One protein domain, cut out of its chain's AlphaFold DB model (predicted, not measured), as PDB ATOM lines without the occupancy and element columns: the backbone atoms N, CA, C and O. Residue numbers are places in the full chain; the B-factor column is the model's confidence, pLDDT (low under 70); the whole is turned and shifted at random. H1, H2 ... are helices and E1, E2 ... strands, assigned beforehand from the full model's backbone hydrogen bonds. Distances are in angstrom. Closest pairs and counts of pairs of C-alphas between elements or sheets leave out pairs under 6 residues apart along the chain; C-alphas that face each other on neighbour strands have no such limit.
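AT A GLANCE: This is residues 2 to 47 of the 170 residues of an uncharacterized protein of Ancylostoma ceylanicum (UniProt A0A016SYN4). A long, narrow two-stranded hairpin, E1 and E2, makes the length of this rod, and one short helix, H1, lies near the half away from the turn. After H1 the chain folds back into E1, and at the far tip residues 27 to 32 of the turn stick out. The 46 printed residues hold H1, E1 and E2 in that order, an antiparallel sheet and a mixed class. It is only just extended, close to loose, with a radius of gyration of the C-alphas of 14.3 A and spans of 45 by 17 by 13 A.

HOW THE PARTS SIT: In H1, residues 2 to 11, every O i to N i+4 pair is within hydrogen-bond range. A tight link leads to E1, residues 17 to 25. E2, residues 34 to 42, is its antiparallel neighbour at 166 degrees, with N 18 and O 41 at 2.9 A and N 20 and O 39 at 2.8 A. H1 and E2 are apart.

IN THESE COORDINATES: H1 begins at C-alpha 2 (-26.168, -45.409, 39.664) and measures 14.4 A. E1 measures 26.9 A; E2, 27.1 A, ends at C-alpha 42 (-35.415, -37.480, 26.840).

THE WHOLE: The farthest C-alphas, Asp 29 and Ala 47, are 45.9 A apart. The printed part has no cut. Residues 28 to 33 and 44 to 47 have pLDDT under 70.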
ATOM      1  N   LEU A   2     -24.756 -45.801  39.844       80.50
ATOM      2  CA  LEU A   2     -26.168 -45.409  39.664       80.50
ATOM      3  C   LEU A   2     -26.514 -44.049  40.297       80.50
ATOM      4  O   LEU A   2     -27.269 -43.277  39.720       80.50
ATOM      5  N   SER A   3     -25.922 -43.725  41.449       83.50
ATOM      6  CA  SER A   3     -26.060 -42.414  42.097       83.50
ATOM      7  C   SER A   3     -25.517 -41.257  41.250       83.50
ATOM      8  O   SER A   3     -26.119 -40.190  41.223       83.50
ATOM      9  N   VAL A   4     -24.411 -41.472  40.533       86.06
ATOM     10  CA  VAL A   4     -23.787 -40.477  39.645       86.06
ATOM     11  C   VAL A   4     -24.668 -40.241  38.422       86.06
ATOM     12  O   VAL A   4     -24.945 -39.097  38.084       86.06
ATOM     13  N   ILE A   5     -25.183 -41.321  37.825       85.50
ATOM     14  CA  ILE A   5     -26.127 -41.252  36.705       85.50
ATOM     15  C   ILE A   5     -27.389 -40.480  37.105       85.50
ATOM     16  O   ILE A   5     -27.806 -39.581  36.384       85.50
ATOM     17  N   ARG A   6     -27.971 -40.762  38.281       83.62
ATOM     18  CA  ARG A   6     -29.147 -40.017  38.764       83.62
ATOM     19  C   ARG A   6     -28.857 -38.529  38.931       83.62
ATOM     20  O   ARG A   6     -29.638 -37.725  38.444       83.62
ATOM     21  N   LYS A   7     -27.735 -38.171  39.569       87.44
ATOM     22  CA  LYS A   7     -27.334 -36.764  39.743       87.44
ATOM     23  C   LYS A   7     -27.177 -36.049  38.399       87.44
ATOM     24  O   LYS A   7     -27.692 -34.948  38.244       87.44
ATOM     25  N   PHE A   8     -26.530 -36.700  37.433       86.62
ATOM     26  CA  PHE A   8     -26.362 -36.165  36.083       86.62
ATOM     27  C   PHE A   8     -27.710 -35.885  35.408       86.62
ATOM     28  O   PHE A   8     -27.934 -34.783  34.916       86.62
ATOM     29  N   LEU A   9     -28.635 -36.845  35.458       84.75
ATOM     30  CA  LEU A   9     -29.963 -36.711  34.854       84.75
ATOM     31  C   LEU A   9     -30.816 -35.627  35.513       84.75
ATOM     32  O   LEU A   9     -31.546 -34.929  34.822       84.75
ATOM     33  N   THR A  10     -30.697 -35.445  36.830       83.88
ATOM     34  CA  THR A  10     -31.395 -34.359  37.537       83.88
ATOM     35  C   THR A  10     -30.814 -32.977  37.246       83.88
ATOM     36  O   THR A  10     -31.515 -31.986  37.406       83.88
ATOM     37  N   SER A  11     -29.544 -32.901  36.834       85.12
ATOM     38  CA  SER A  11     -28.880 -31.647  36.449       85.12
ATOM     39  C   SER A  11     -28.919 -31.364  34.946       85.12
ATOM     40  O   SER A  11     -28.480 -30.299  34.515       85.12
ATOM     41  N   ALA A  12     -29.379 -32.320  34.138       82.50
ATOM     42  CA  ALA A  12     -29.378 -32.192  32.693       82.50
ATOM     43  C   ALA A  12     -30.410 -31.137  32.245       82.50
ATOM     44  O   ALA A  12     -31.527 -31.120  32.770       82.50
ATOM     45  N   PRO A  13     -30.068 -30.265  31.275       82.88
ATOM     46  CA  PRO A  13     -31.010 -29.293  30.732       82.88
ATOM     47  C   PRO A  13     -32.276 -29.969  30.191       82.88
ATOM     48  O   PRO A  13     -32.190 -31.079  29.658       82.88
ATOM     49  N   PRO A  14     -33.450 -29.327  30.285       83.69
ATOM     50  CA  PRO A  14     -34.664 -29.883  29.716       83.69
ATOM     51  C   PRO A  14     -34.601 -29.899  28.181       83.69
ATOM     52  O   PRO A  14     -34.039 -29.003  27.557       83.69
ATOM     53  N   GLY A  15     -35.218 -30.910  27.572       82.44
ATOM     54  CA  GLY A  15     -35.287 -31.081  26.123       82.44
ATOM     55  C   GLY A  15     -34.012 -31.646  25.496       82.44
ATOM     56  O   GLY A  15     -33.908 -31.643  24.271       82.44
ATOM     57  N   CYS A  16     -33.060 -32.131  26.297       82.50
ATOM     58  CA  CYS A  16     -31.905 -32.845  25.773       82.50
ATOM     59  C   CYS A  16     -32.179 -34.351  25.692       82.50
ATOM     60  O   CYS A  16     -32.946 -34.935  26.462       82.50
ATOM     61  N   ASP A  17     -31.559 -34.966  24.697       85.88
ATOM     62  CA  ASP A  17     -31.584 -36.403  24.499       85.88
ATOM     63  C   ASP A  17     -30.294 -36.976  25.073       85.88
ATOM     64  O   ASP A  17     -29.189 -36.609  24.660       85.88
ATOM     65  N   VAL A  18     -30.443 -37.815  26.090       87.12
ATOM     66  CA  VAL A  18     -29.333 -38.353  26.862       87.12
ATOM     67  C   VAL A  18     -29.211 -39.838  26.579       87.12
ATOM     68  O   VAL A  18     -30.087 -40.630  26.926       87.12
ATOM     69  N   GLU A  19     -28.070 -40.229  26.019       90.44
ATOM     70  CA  GLU A  19     -27.671 -41.625  25.887       90.44
ATOM     71  C   GLU A  19     -26.639 -41.982  26.962       90.44
ATOM     72  O   GLU A  19     -25.604 -41.331  27.104       90.44
ATOM     73  N   ILE A  20     -26.916 -43.038  27.724       88.00
ATOM     74  CA  ILE A  20     -26.025 -43.556  28.760       88.00
ATOM     75  C   ILE A  20     -25.614 -44.966  28.375       88.00
ATOM     76  O   ILE A  20     -26.447 -45.870  28.343       88.00
ATOM     77  N   SER A  21     -24.315 -45.146  28.152       89.81
ATOM     78  CA  SER A  21     -23.697 -46.444  27.901       89.81
ATOM     79  C   SER A  21     -22.789 -46.825  29.064       89.81
ATOM     80  O   SER A  21     -21.855 -46.099  29.406       89.81
ATOM     81  N   VAL A  22     -23.055 -47.974  29.681       88.44
ATOM     82  CA  VAL A  22     -22.262 -48.518  30.787       88.44
ATOM     83  C   VAL A  22     -21.625 -49.822  30.341       88.44
ATOM     84  O   VAL A  22     -22.302 -50.701  29.814       88.44
ATOM     85  N   LYS A  23     -20.321 -49.954  30.584       90.06
ATOM     86  CA  LYS A  23     -19.518 -51.138  30.276       90.06
ATOM     87  C   LYS A  23     -18.900 -51.659  31.573       90.06
ATOM     88  O   LYS A  23     -18.293 -50.879  32.303       90.06
ATOM     89  N   TYR A  24     -19.081 -52.942  31.876       84.75
ATOM     90  CA  TYR A  24     -18.566 -53.558  33.101       84.75
ATOM     91  C   TYR A  24     -18.077 -54.988  32.857       84.75
ATOM     92  O   TYR A  24     -18.606 -55.715  32.015       84.75
ATOM     93  N   ASN A  25     -17.061 -55.389  33.618       86.19
ATOM     94  CA  ASN A  25     -16.502 -56.738  33.569       86.19
ATOM     95  C   ASN A  25     -17.277 -57.630  34.547       86.19
ATOM     96  O   ASN A  25     -17.524 -57.227  35.684       86.19
ATOM     97  N   LEU A  26     -17.689 -58.818  34.101       74.19
ATOM     98  CA  LEU A  26     -18.459 -59.767  34.922       74.19
ATOM     99  C   LEU A  26     -17.591 -60.563  35.900       74.19
ATOM    100  O   LEU A  26     -18.071 -60.967  36.953       74.19
ATOM    101  N   ALA A  27     -16.321 -60.764  35.563       73.25
ATOM    102  CA  ALA A  27     -15.360 -61.473  36.390       73.25
ATOM    103  C   ALA A  27     -14.103 -60.621  36.555       73.25
ATOM    104  O   ALA A  27     -13.646 -59.986  35.602       73.25
ATOM    105  N   LYS A  28     -13.539 -60.634  37.765       65.50
ATOM    106  CA  LYS A  28     -12.268 -59.965  38.072       65.50
ATOM    107  C   LYS A  28     -11.105 -60.560  37.259       65.50
ATOM    108  O   LYS A  28     -10.171 -59.838  36.938       65.50
ATOM    109  N   ASP A  29     -11.248 -61.824  36.850       60.25
ATOM    110  CA  ASP A  29     -10.173 -62.640  36.276       60.25
ATOM    111  C   ASP A  29     -10.341 -62.944  34.774       60.25
ATOM    112  O   ASP A  29      -9.494 -63.603  34.183       60.25
ATOM    113  N   ASN A  30     -11.419 -62.475  34.128       61.66
ATOM    114  CA  ASN A  30     -11.640 -62.674  32.689       61.66
ATOM    115  C   ASN A  30     -11.983 -61.346  31.991       61.66
ATOM    116  O   ASN A  30     -13.165 -61.002  31.861       61.66
ATOM    117  N   PRO A  31     -10.975 -60.599  31.499       64.00
ATOM    118  CA  PRO A  31     -11.185 -59.322  30.812       64.00
ATOM    119  C   PRO A  31     -11.952 -59.465  29.487       64.00
ATOM    120  O   PRO A  31     -12.406 -58.475  28.921       64.00
ATOM    121  N   THR A  32     -12.126 -60.690  28.990       67.19
ATOM    122  CA  THR A  32     -12.830 -61.014  27.745       67.19
ATOM    123  C   THR A  32     -14.350 -60.985  27.878       67.19
ATOM    124  O   THR A  32     -15.040 -60.795  26.876       67.19
ATOM    125  N   GLN A  33     -14.902 -61.136  29.088       66.12
ATOM    126  CA  GLN A  33     -16.352 -61.138  29.292       66.12
ATOM    127  C   GLN A  33     -16.829 -59.760  29.753       66.12
ATOM    128  O   GLN A  33     -17.178 -59.532  30.917       66.12
ATOM    129  N   VAL A  34     -16.823 -58.821  28.809       73.69
ATOM    130  CA  VAL A  34     -17.320 -57.471  29.053       73.69
ATOM    131  C   VAL A  34     -18.783 -57.370  28.654       73.69
ATOM    132  O   VAL A  34     -19.139 -57.633  27.505       73.69
ATOM    133  N   ARG A  35     -19.637 -56.958  29.591       80.19
ATOM    134  CA  ARG A  35     -21.058 -56.718  29.335       80.19
ATOM    135  C   ARG A  35     -21.319 -55.221  29.295       80.19
ATOM    136  O   ARG A  35     -20.740 -54.452  30.062       80.19
ATOM    137  N   SER A  36     -22.180 -54.804  28.381       86.38
ATOM    138  CA  SER A  36     -22.620 -53.420  28.283       86.38
ATOM    139  C   SER A  36     -24.135 -53.323  28.302       86.38
ATOM    140  O   SER A  36     -24.843 -54.248  27.898       86.38
ATOM    141  N   PHE A  37     -24.628 -52.188  28.783       85.75
ATOM    142  CA  PHE A  37     -26.005 -51.774  28.567       85.75
ATOM    143  C   PHE A  37     -26.031 -50.312  28.137       85.75
ATOM    144  O   PHE A  37     -25.233 -49.502  28.612       85.75
ATOM    145  N   THR A  38     -26.969 -49.994  27.251       87.19
ATOM    146  CA  THR A  38     -27.194 -48.643  26.742       87.19
ATOM    147  C   THR A  38     -28.657 -48.290  26.939       87.19
ATOM    148  O   THR A  38     -29.537 -49.098  26.644       87.19
ATOM    149  N   THR A  39     -28.921 -47.095  27.455       82.75
ATOM    150  CA  THR A  39     -30.273 -46.555  27.599       82.75
ATOM    151  C   THR A  39     -30.311 -45.127  27.084       82.75
ATOM    152  O   THR A  39     -29.365 -44.369  27.284       82.75
ATOM    153  N   ARG A  40     -31.415 -44.755  26.440       84.56
ATOM    154  CA  ARG A  40     -31.648 -43.412  25.905       84.56
ATOM    155  C   ARG A  40     -32.866 -42.808  26.586       84.56
ATOM    156  O   ARG A  40     -33.853 -43.515  26.789       84.56
ATOM    157  N   MET A  41     -32.787 -41.546  26.985       83.69
ATOM    158  CA  MET A  41     -33.873 -40.855  27.671       83.69
ATOM    159  C   MET A  41     -33.936 -39.383  27.284       83.69
ATOM    160  O   MET A  41     -32.916 -38.706  27.215       83.69
ATOM    161  N   ASN A  42     -35.157 -38.890  27.093       79.38
ATOM    162  CA  ASN A  42     -35.415 -37.480  26.840       79.38
ATOM    163  C   ASN A  42     -35.707 -36.788  28.167       79.38
ATOM    164  O   ASN A  42     -36.642 -37.170  28.877       79.38
ATOM    165  N   THR A  43     -34.946 -35.752  28.498       73.31
ATOM    166  CA  THR A  43     -35.166 -34.938  29.698       73.31
ATOM    167  C   THR A  43     -36.268 -33.911  29.433       73.31
ATOM    168  O   THR A  43     -36.055 -32.708  29.492       73.31
ATOM    169  N   SER A  44     -37.482 -34.331  29.074       64.94
ATOM    170  CA  SER A  44     -38.586 -33.367  28.983       64.94
ATOM    171  C   SER A  44     -38.836 -32.754  30.367       64.94
ATOM    172  O   SER A  44     -38.939 -33.494  31.346       64.94
ATOM    173  N   GLY A  45     -38.921 -31.418  30.450       54.62
ATOM    174  CA  GLY A  45     -39.294 -30.691  31.673       54.62
ATOM    175  C   GLY A  45     -40.646 -31.144  32.252       54.62
ATOM    176  O   GLY A  45     -41.314 -31.984  31.643       54.62
ATOM    177  N   PRO A  46     -41.063 -30.625  33.428       53.41
ATOM    178  CA  PRO A  46     -42.237 -31.120  34.142       53.41
ATOM    179  C   PRO A  46     -43.453 -31.178  33.211       53.41
ATOM    180  O   PRO A  46     -43.867 -30.190  32.611       53.41
ATOM    181  N   ALA A  47     -43.931 -32.408  33.068       41.91
ATOM    182  CA  ALA A  47     -44.930 -32.918  32.154       41.91
ATOM    183  C   ALA A  47     -46.043 -31.951  31.711       41.91
ATOM    184  O   ALA A  47     -46.807 -31.425  32.513       41.91
TER     185      ALA A  47